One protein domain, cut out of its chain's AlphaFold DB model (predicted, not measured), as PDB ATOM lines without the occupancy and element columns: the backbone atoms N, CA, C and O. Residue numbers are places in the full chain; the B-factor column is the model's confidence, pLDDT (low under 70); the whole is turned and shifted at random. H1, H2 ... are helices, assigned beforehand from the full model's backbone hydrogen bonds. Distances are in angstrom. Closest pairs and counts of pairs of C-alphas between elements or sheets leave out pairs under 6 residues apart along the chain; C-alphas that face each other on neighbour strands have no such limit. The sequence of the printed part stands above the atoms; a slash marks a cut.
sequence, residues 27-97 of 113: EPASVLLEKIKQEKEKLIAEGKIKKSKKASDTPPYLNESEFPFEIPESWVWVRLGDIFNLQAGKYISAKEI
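What this domain is: This is residues 27 to 97 of the 113 residues of an uncharacterized protein of Pasteurella multocida (UniProt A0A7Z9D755). With little regular structure, this is one long helix, H1, beside a long loop that runs back the length of H1 and beyond its start, then turns and returns to the very short H2. After H2 comes a tail, of which residues 89 to 95 stick out. The printed part has 71 residues, with two named helices in the order H1, H2 and no named strand; the class is all helix, though the named elements hold only 21 residues. The whole is loose, with a radius of gyration of the C-alphas of 14.8 A, and elongated, spanning 42 by 26 by 19 A.

Where its parts are: H1, residues 29 to 45, runs 24.7 A from C-alpha 29 at (-2.113, -37.455, -1.062) to C-alpha 45 at (7.812, -43.760, 20.670). H2, residues 80 to 83, ends with C-alpha 83 at (-0.494, -46.312, 5.188).

How they stand to each other: H1, with residues 33 to 37 alone, only just touches H2, with 3 pairs of C-alphas within 8 A; the closest, Ile 36 and Ile 83, are 6.7 A apart. Each O i to N i+4 pair in H1 is within hydrogen-bond range; H2 is too short for one.

The domain as a whole: The C-alphas farthest apart, of Ser 65 and Lys 95, are 42.7 A apart. The printed part has no cut; the link H1 to H2, 34 residues, is long. In this predicted model, pLDDT is under 70 at residues 52 to 66 and 96.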
ATOM      1  N   GLU A  27      -6.390 -31.446  -1.809       85.38
ATOM      2  CA  GLU A  27      -5.203 -31.741  -1.002       85.38
ATOM      3  C   GLU A  27      -4.482 -32.964  -1.602       85.38
ATOM      4  O   GLU A  27      -5.081 -34.042  -1.694       85.38
ATOM      5  N   PRO A  28      -3.201 -32.849  -2.003       89.00
ATOM      6  CA  PRO A  28      -2.498 -33.974  -2.590       89.00
ATOM      7  C   PRO A  28      -2.247 -35.045  -1.529       89.00
ATOM      8  O   PRO A  28      -1.951 -34.756  -0.364       89.00
ATOM      9  N   ALA A  29      -2.291 -36.309  -1.948       87.00
ATOM     10  CA  ALA A  29      -2.113 -37.455  -1.062       87.00
ATOM     11  C   ALA A  29      -0.786 -37.403  -0.279       87.00
ATOM     12  O   ALA A  29      -0.709 -37.928   0.831       87.00
ATOM     13  N   SER A  30       0.239 -36.723  -0.804       86.50
ATOM     14  CA  SER A  30       1.517 -36.472  -0.124       86.50
ATOM     15  C   SER A  30       1.357 -35.851   1.267       86.50
ATOM     16  O   SER A  30       2.063 -36.259   2.192       86.50
ATOM     17  N   VAL A  31       0.402 -34.934   1.447       87.62
ATOM     18  CA  VAL A  31       0.164 -34.266   2.735       87.62
ATOM     19  C   VAL A  31      -0.389 -35.252   3.762       87.62
ATOM     20  O   VAL A  31       0.058 -35.285   4.910       87.62
ATOM     21  N   LEU A  32      -1.320 -36.120   3.353       86.25
ATOM     22  CA  LEU A  32      -1.834 -37.183   4.218       86.25
ATOM     23  C   LEU A  32      -0.731 -38.179   4.599       86.25
ATOM     24  O   LEU A  32      -0.661 -38.616   5.747       86.25
ATOM     25  N   LEU A  33       0.162 -38.512   3.668       85.81
ATOM     26  CA  LEU A  33       1.280 -39.417   3.942       85.81
ATOM     27  C   LEU A  33       2.256 -38.847   4.967       85.81
ATOM     28  O   LEU A  33       2.756 -39.592   5.809       85.81
ATOM     29  N   GLU A  34       2.517 -37.545   4.923       86.12
ATOM     30  CA  GLU A  34       3.341 -36.883   5.930       86.12
ATOM     31  C   GLU A  34       2.691 -36.951   7.318       86.12
ATOM     32  O   GLU A  34       3.347 -37.356   8.283       86.12
ATOM     33  N   LYS A  35       1.380 -36.680   7.404       88.00
ATOM     34  CA  LYS A  35       0.598 -36.834   8.645       88.00
ATOM     35  C   LYS A  35       0.684 -38.270   9.186       88.00
ATOM     36  O   LYS A  35       0.933 -38.464  10.375       88.00
ATOM     37  N   ILE A  36       0.552 -39.278   8.318       84.75
ATOM     38  CA  ILE A  36       0.666 -40.698   8.696       84.75
ATOM     39  C   ILE A  36       2.069 -41.032   9.216       84.75
ATOM     40  O   ILE A  36       2.189 -41.736  10.220       84.75
ATOM     41  N   LYS A  37       3.136 -40.536   8.574       84.06
ATOM     42  CA  LYS A  37       4.518 -40.769   9.032       84.06
ATOM     43  C   LYS A  37       4.751 -40.197  10.428       84.06
ATOM     44  O   LYS A  37       5.230 -40.921  11.299       84.06
ATOM     45  N   GLN A  38       4.360 -38.943  10.646       86.00
ATOM     46  CA  GLN A  38       4.500 -38.279  11.944       86.00
ATOM     47  C   GLN A  38       3.716 -39.012  13.038       86.00
ATOM     48  O   GLN A  38       4.232 -39.236  14.133       86.00
ATOM     49  N   GLU A  39       2.485 -39.428  12.740       85.19
ATOM     50  CA  GLU A  39       1.676 -40.188  13.691       85.19
ATOM     51  C   GLU A  39       2.320 -41.544  14.001       85.19
ATOM     52  O   GLU A  39       2.502 -41.904  15.161       85.19
ATOM     53  N   LYS A  40       2.783 -42.269  12.979       80.62
ATOM     54  CA  LYS A  40       3.485 -43.547  13.151       80.62
ATOM     55  C   LYS A  40       4.717 -43.408  14.050       80.62
ATOM     56  O   LYS A  40       4.936 -44.259  14.910       80.62
ATOM     57  N   GLU A  41       5.509 -42.352  13.892       84.56
ATOM     58  CA  GLU A  41       6.675 -42.086  14.745       84.56
ATOM     59  C   GLU A  41       6.291 -41.866  16.210       84.56
ATOM     60  O   GLU A  41       6.895 -42.487  17.093       84.56
ATOM     61  N   LYS A  42       5.244 -41.072  16.473       86.81
ATOM     62  CA  LYS A  42       4.706 -40.888  17.831       86.81
ATOM     63  C   LYS A  42       4.288 -42.221  18.447       86.81
ATOM     64  O   LYS A  42       4.660 -42.528  19.576       86.81
ATOM     65  N   LEU A  43       3.597 -43.067  17.688       81.06
ATOM     66  CA  LEU A  43       3.116 -44.361  18.183       81.06
ATOM     67  C   LEU A  43       4.228 -45.384  18.415       81.06
ATOM     68  O   LEU A  43       4.101 -46.238  19.299       81.06
ATOM     69  N   ILE A  44       5.312 -45.310  17.641       82.88
ATOM     70  CA  ILE A  44       6.522 -46.098  17.895       82.88
ATOM     71  C   ILE A  44       7.171 -45.633  19.202       82.88
ATOM     72  O   ILE A  44       7.565 -46.478  20.006       82.88
ATOM     73  N   ALA A  45       7.257 -44.318  19.436       84.56
ATOM     74  CA  ALA A  45       7.812 -43.760  20.670       84.56
ATOM     75  C   ALA A  45       6.974 -44.129  21.908       84.56
ATOM     76  O   ALA A  45       7.528 -44.458  22.954       84.56
ATOM     77  N   GLU A  46       5.648 -44.161  21.770       83.12
ATOM     78  CA  GLU A  46       4.714 -44.609  22.811       83.12
ATOM     79  C   GLU A  46       4.679 -46.140  22.994       83.12
ATOM     80  O   GLU A  46       3.988 -46.645  23.878       83.12
ATOM     81  N   GLY A  47       5.383 -46.904  22.149       77.81
ATOM     82  CA  GLY A  47       5.416 -48.368  22.195       77.81
ATOM     83  C   GLY A  47       4.107 -49.053  21.779       77.81
ATOM     84  O   GLY A  47       3.984 -50.270  21.920       77.81
ATOM     85  N   LYS A  48       3.134 -48.301  21.246       75.38
ATOM     86  CA  LYS A  48       1.825 -48.815  20.803       75.38
ATOM     87  C   LYS A  48       1.915 -49.617  19.509       75.38
ATOM     88  O   LYS A  48       1.090 -50.502  19.277       75.38
ATOM     89  N   ILE A  49       2.909 -49.322  18.669       75.56
ATOM     90  CA  ILE A  49       3.199 -50.076  17.447       75.56
ATOM     91  C   ILE A  49       4.677 -50.469  17.393       75.56
ATOM     92  O   ILE A  49       5.565 -49.716  17.787       75.56
ATOM     93  N   LYS A  50       4.960 -51.668  16.873       71.38
ATOM     94  CA  LYS A  50       6.338 -52.125  16.655       71.38
ATOM     95  C   LYS A  50       6.944 -51.374  15.467       71.38
ATOM     96  O   LYS A  50       6.314 -51.252  14.417       71.38
ATOM     97  N   LYS A  51       8.207 -50.951  15.590       70.06
ATOM     98  CA  LYS A  51       8.971 -50.417  14.454       70.06
ATOM     99  C   LYS A  51       9.107 -51.508  13.388       70.06
ATOM    100  O   LYS A  51       9.665 -52.577  13.641       70.06
ATOM    101  N   SER A  52       8.579 -51.260  12.192       65.44
ATOM    102  CA  SER A  52       8.697 -52.191  11.071       65.44
ATOM    103  C   SER A  52      10.170 -52.369  10.683       65.44
ATOM    104  O   SER A  52      10.851 -51.390  10.390       65.44
ATOM    105  N   LYS A  53      10.657 -53.619  10.624       57.50
ATOM    106  CA  LYS A  53      12.053 -53.970  10.264       57.50
ATOM    107  C   LYS A  53      12.450 -53.643   8.813       57.50
ATOM    108  O   LYS A  53      13.609 -53.804   8.458       57.50
ATOM    109  N   LYS A  54      11.501 -53.235   7.968       52.44
ATOM    110  CA  LYS A  54      11.709 -52.933   6.546       52.44
ATOM    111  C   LYS A  54      10.898 -51.709   6.120       52.44
ATOM    112  O   LYS A  54      10.094 -51.789   5.201       52.44
ATOM    113  N   ALA A  55      11.078 -50.586   6.801       48.38
ATOM    114  CA  ALA A  55      10.940 -49.320   6.099       48.38
ATOM    115  C   ALA A  55      12.330 -49.054   5.525       48.38
ATOM    116  O   ALA A  55      13.216 -48.605   6.240       48.38
ATOM    117  N   SER A  56      12.583 -49.469   4.282       46.00
ATOM    118  CA  SER A  56      13.636 -48.782   3.543       46.00
ATOM    119  C   SER A  56      13.195 -47.321   3.528       46.00
ATOM    120  O   SER A  56      12.106 -47.042   3.031       46.00
ATOM    121  N   ASP A  57      13.988 -46.418   4.106       50.50
ATOM    122  CA  ASP A  57      13.709 -44.970   4.131       50.50
ATOM    123  C   ASP A  57      13.555 -44.379   2.715       50.50
ATOM    124  O   ASP A  57      13.127 -43.246   2.520       50.50
ATOM    125  N   THR A  58      13.855 -45.190   1.706       47.31
ATOM    126  CA  THR A  58      13.565 -44.980   0.300       47.31
ATOM    127  C   THR A  58      12.314 -45.779  -0.102       47.31
ATOM    128  O   THR A  58      12.340 -47.022  -0.074       47.31
ATOM    129  N   PRO A  59      11.217 -45.115  -0.515       52.25
ATOM    130  CA  PRO A  59      10.210 -45.747  -1.358       52.25
ATOM    131  C   PRO A  59      10.939 -46.332  -2.579       52.25
ATOM    132  O   PRO A  59      11.776 -45.643  -3.159       52.25
ATOM    133  N   PRO A  60      10.681 -47.579  -2.991       51.22
ATOM    134  CA  PRO A  60      11.414 -48.228  -4.087       51.22
ATOM    135  C   PRO A  60      11.225 -47.547  -5.456       51.22
ATOM    136  O   PRO A  60      11.806 -48.002  -6.427       51.22
ATOM    137  N   TYR A  61      10.435 -46.474  -5.541       54.06
ATOM    138  CA  TYR A  61       9.944 -45.879  -6.782       54.06
ATOM    139  C   TYR A  61      10.520 -44.489  -7.096       54.06
ATOM    140  O   TYR A  61       9.889 -43.715  -7.805       54.06
ATOM    141  N   LEU A  62      11.714 -44.144  -6.604       53.69
ATOM    142  CA  LEU A  62      12.407 -42.928  -7.073       53.69
ATOM    143  C   LEU A  62      12.792 -42.990  -8.567       53.69
ATOM    144  O   LEU A  62      13.237 -41.994  -9.127       53.69
ATOM    145  N   ASN A  63      12.593 -44.136  -9.221       56.97
ATOM    146  CA  ASN A  63      12.737 -44.290 -10.657       56.97
ATOM    147  C   ASN A  63      11.342 -44.177 -11.299       56.97
ATOM    148  O   ASN A  63      10.629 -45.174 -11.401       56.97
ATOM    149  N   GLU A  64      10.952 -42.990 -11.776       58.97
ATOM    150  CA  GLU A  64       9.688 -42.771 -12.519       58.97
ATOM    151  C   GLU A  64       9.512 -43.737 -13.712       58.97
ATOM    152  O   GLU A  64       8.399 -44.015 -14.150       58.97
ATOM    153  N   SER A  65      10.619 -44.319 -14.186       62.81
ATOM    154  CA  SER A  65      10.683 -45.331 -15.241       62.81
ATOM    155  C   SER A  65      10.027 -46.681 -14.900       62.81
ATOM    156  O   SER A  65       9.912 -47.518 -15.797       62.81
ATOM    157  N   GLU A  66       9.643 -46.942 -13.647       65.88
ATOM    158  CA  GLU A  66       9.074 -48.235 -13.226       65.88
ATOM    159  C   GLU A  66       7.538 -48.240 -13.115       65.88
ATOM    160  O   GLU A  66       6.941 -49.303 -12.914       65.88
ATOM    161  N   PHE A  67       6.868 -47.093 -13.260       73.12
ATOM    162  CA  PHE A  67       5.411 -47.054 -13.144       73.12
ATOM    163  C   PHE A  67       4.725 -47.577 -14.414       73.12
ATOM    164  O   PHE A  67       5.047 -47.135 -15.516       73.12
ATOM    165  N   PRO A  68       3.724 -48.472 -14.300       78.12
ATOM    166  CA  PRO A  68       3.012 -48.983 -15.472       78.12
ATOM    167  C   PRO A  68       2.205 -47.910 -16.222       78.12
ATOM    168  O   PRO A  68       1.825 -48.128 -17.372       78.12
ATOM    169  N   PHE A  69       1.876 -46.796 -15.556       83.62
ATOM    170  CA  PHE A  69       1.103 -45.679 -16.097       83.62
ATOM    171  C   PHE A  69       1.246 -44.418 -15.232       83.62
ATOM    172  O   PHE A  69       1.600 -44.482 -14.055       83.62
ATOM    173  N   GLU A  70       0.889 -43.283 -15.827       83.62
ATOM    174  CA  GLU A  70       0.768 -41.988 -15.156       83.62
ATOM    175  C   GLU A  70      -0.502 -41.915 -14.296       83.62
ATOM    176  O   GLU A  70      -1.571 -42.393 -14.696       83.62
ATOM    177  N   ILE A  71      -0.379 -41.273 -13.135       86.25
ATOM    178  CA  ILE A  71      -1.466 -40.984 -12.193       86.25
ATOM    179  C   ILE A  71      -1.685 -39.465 -12.094       86.25
ATOM    180  O   ILE A  71      -0.800 -38.707 -12.493       86.25
ATOM    181  N   PRO A  72      -2.835 -38.998 -11.580       87.44
ATOM    182  CA  PRO A  72      -3.061 -37.579 -11.317       87.44
ATOM    183  C   PRO A  72      -2.031 -36.998 -10.341       87.44
ATOM    184  O   PRO A  72      -1.557 -37.706  -9.457       87.44
ATOM    185  N   GLU A  73      -1.744 -35.698 -10.445       82.75
ATOM    186  CA  GLU A  73      -0.798 -34.989  -9.559       82.75
ATOM    187  C   GLU A  73      -1.218 -35.017  -8.079       82.75
ATOM    188  O   GLU A  73      -0.380 -34.959  -7.180       82.75
ATOM    189  N   SER A  74      -2.520 -35.147  -7.818       85.25
ATOM    190  CA  SER A  74      -3.077 -35.298  -6.473       85.25
ATOM    191  C   SER A  74      -2.815 -36.684  -5.865       85.25
ATOM    192  O   SER A  74      -2.972 -36.860  -4.655       85.25
ATOM    193  N   TRP A  75      -2.419 -37.685  -6.662       86.81
ATOM    194  CA  TRP A  75      -2.191 -39.063  -6.220       86.81
ATOM    195  C   TRP A  75      -0.701 -39.344  -6.026       86.81
ATOM    196  O   TRP A  75       0.162 -38.790  -6.698       86.81
ATOM    197  N   VAL A  76      -0.387 -40.266  -5.115       85.69
ATOM    198  CA  VAL A  76       0.991 -40.684  -4.836       85.69
ATOM    199  C   VAL A  76       1.053 -42.200  -4.709       85.69
ATOM    200  O   VAL A  76       0.244 -42.815  -4.011       85.69
ATOM    201  N   TRP A  77       2.045 -42.810  -5.354       82.62
ATOM    202  CA  TRP A  77       2.344 -44.227  -5.184       82.62
ATOM    203  C   TRP A  77       2.938 -44.507  -3.804       82.62
ATOM    204  O   TRP A  77       3.940 -43.911  -3.409       82.62
ATOM    205  N   VAL A  78       2.352 -45.465  -3.085       79.62
ATOM    206  CA  VAL A  78       2.790 -45.854  -1.737       79.62
ATOM    207  C   VAL A  78       2.763 -47.358  -1.538       79.62
ATOM    208  O   VAL A  78       1.999 -48.073  -2.194       79.62
ATOM    209  N   ARG A  79       3.568 -47.861  -0.594       78.12
ATOM    210  CA  ARG A  79       3.406 -49.244  -0.139       78.12
ATOM    211  C   ARG A  79       2.220 -49.313   0.803       78.12
ATOM    212  O   ARG A  79       2.046 -48.459   1.665       78.12
ATOM    213  N   LEU A  80       1.473 -50.410   0.718       78.88
ATOM    214  CA  LEU A  80       0.361 -50.652   1.632       78.88
ATOM    215  C   LEU A  80       0.812 -50.564   3.104       78.88
ATOM    216  O   LEU A  80       0.149 -49.923   3.901       78.88
ATOM    217  N   GLY A  81       1.989 -51.098   3.451       76.62
ATOM    218  CA  GLY A  81       2.535 -51.024   4.817       76.62
ATOM    219  C   GLY A  81       2.940 -49.624   5.312       76.62
ATOM    220  O   GLY A  81       3.258 -49.467   6.496       76.62
ATOM    221  N   ASP A  82       2.957 -48.618   4.434       76.31
ATOM    222  CA  ASP A  82       3.237 -47.230   4.816       76.31
ATOM    223  C   ASP A  82       1.981 -46.540   5.356       76.31
ATOM    224  O   ASP A  82       2.085 -45.741   6.283       76.31
ATOM    225  N   ILE A  83       0.808 -46.899   4.827       79.81
ATOM    226  CA  ILE A  83      -0.494 -46.312   5.188       79.81
ATOM    227  C   ILE A  83      -1.375 -47.236   6.032       79.81
ATOM    228  O   ILE A  83      -2.376 -46.800   6.590       79.81
ATOM    229  N   PHE A  84      -1.022 -48.517   6.118       76.44
ATOM    230  CA  PHE A  84      -1.838 -49.545   6.744       76.44
ATOM    231  C   PHE A  84      -1.008 -50.437   7.668       76.44
ATOM    232  O   PHE A  84       0.135 -50.792   7.372       76.44
ATOM    233  N   ASN A  85      -1.612 -50.841   8.785       74.31
ATOM    234  CA  ASN A  85      -1.038 -51.798   9.722       74.31
ATOM    235  C   ASN A  85      -1.980 -52.996   9.877       74.31
ATOM    236  O   ASN A  85      -3.069 -52.868  10.432       74.31
ATOM    237  N   LEU A  86      -1.543 -54.162   9.401       75.00
ATOM    238  CA  LEU A  86      -2.296 -55.402   9.532       75.00
ATOM    239  C   LEU A  86      -1.972 -56.088  10.862       75.00
ATOM    240  O   LEU A  86      -0.850 -56.549  11.066       75.00
ATOM    241  N   GLN A  87      -2.978 -56.234  11.722       71.50
ATOM    242  CA  GLN A  87      -2.876 -56.975  12.988       71.50
ATOM    243  C   GLN A  87      -3.702 -58.272  12.983       71.50
ATOM    244  O   GLN A  87      -4.170 -58.724  14.023       71.50
ATOM    245  N   ALA A  88      -3.891 -58.881  11.808       72.62
ATOM    246  CA  ALA A  88      -4.636 -60.127  11.638       72.62
ATOM    247  C   ALA A  88      -3.882 -61.122  10.738       72.62
ATOM    248  O   ALA A  88      -3.218 -60.730   9.778       72.62
ATOM    249  N   GLY A  89      -3.981 -62.418  11.047       72.38
ATOM    250  CA  GLY A  89      -3.397 -63.494  10.243       72.38
ATOM    251  C   GLY A  89      -3.097 -64.757  11.049       72.38
ATOM    252  O   GLY A  89      -2.947 -64.713  12.266       72.38
ATOM    253  N   LYS A  90      -2.954 -65.894  10.355       73.81
ATOM    254  CA  LYS A  90      -2.737 -67.231  10.952       73.81
ATOM    255  C   LYS A  90      -1.531 -67.318  11.901       73.81
ATOM    256  O   LYS A  90      -1.494 -68.188  12.764       73.81
ATOM    257  N   TYR A  91      -0.549 -66.437  11.725       75.06
ATOM    258  CA  TYR A  91       0.718 -66.441  12.460       75.06
ATOM    259  C   TYR A  91       0.861 -65.277  13.449       75.06
ATOM    260  O   TYR A  91       1.952 -65.068  13.969       75.06
ATOM    261  N   ILE A  92      -0.208 -64.517  13.706       73.00
ATOM    262  CA  ILE A  92      -0.195 -63.428  14.689       73.00
ATOM    263  C   ILE A  92      -0.831 -63.943  15.978       73.00
ATOM    264  O   ILE A  92      -1.989 -64.357  15.996       73.00
ATOM    265  N   SER A  93      -0.059 -63.942  17.063       76.12
ATOM    266  CA  SER A  93      -0.574 -64.306  18.383       76.12
ATOM    267  C   SER A  93      -1.486 -63.201  18.909       76.12
ATOM    268  O   SER A  93      -1.156 -62.024  18.794       76.12
ATOM    269  N   ALA A  94      -2.585 -63.563  19.577       72.81
ATOM    270  CA  ALA A  94      -3.507 -62.599  20.189       72.81
ATOM    271  C   ALA A  94      -2.813 -61.625  21.162       72.81
ATOM    272  O   ALA A  94      -3.259 -60.500  21.338       72.81
ATOM    273  N   LYS A  95      -1.683 -62.035  21.756       73.56
ATOM    274  CA  LYS A  95      -0.865 -61.191  22.645       73.56
ATOM    275  C   LYS A  95      -0.126 -60.063  21.918       73.56
ATOM    276  O   LYS A  95       0.364 -59.146  22.563       73.56
ATOM    277  N   GLU A  96       0.027 -60.171  20.602       69.50
ATOM    278  CA  GLU A  96       0.745 -59.207  19.763       69.50
ATOM    279  C   GLU A  96      -0.188 -58.223  19.051       69.50
ATOM    280  O   GLU A  96       0.295 -57.287  18.415       69.50
ATOM    281  N   ILE A  97      -1.501 -58.437  19.156       71.56
ATOM    282  CA  ILE A  97      -2.532 -57.557  18.612       71.56
ATOM    283  C   ILE A  97      -2.708 -56.390  19.585       71.56
ATOM    284  O   ILE A  97      -2.911 -56.595  20.783       71.56
TER     285      ILE A  97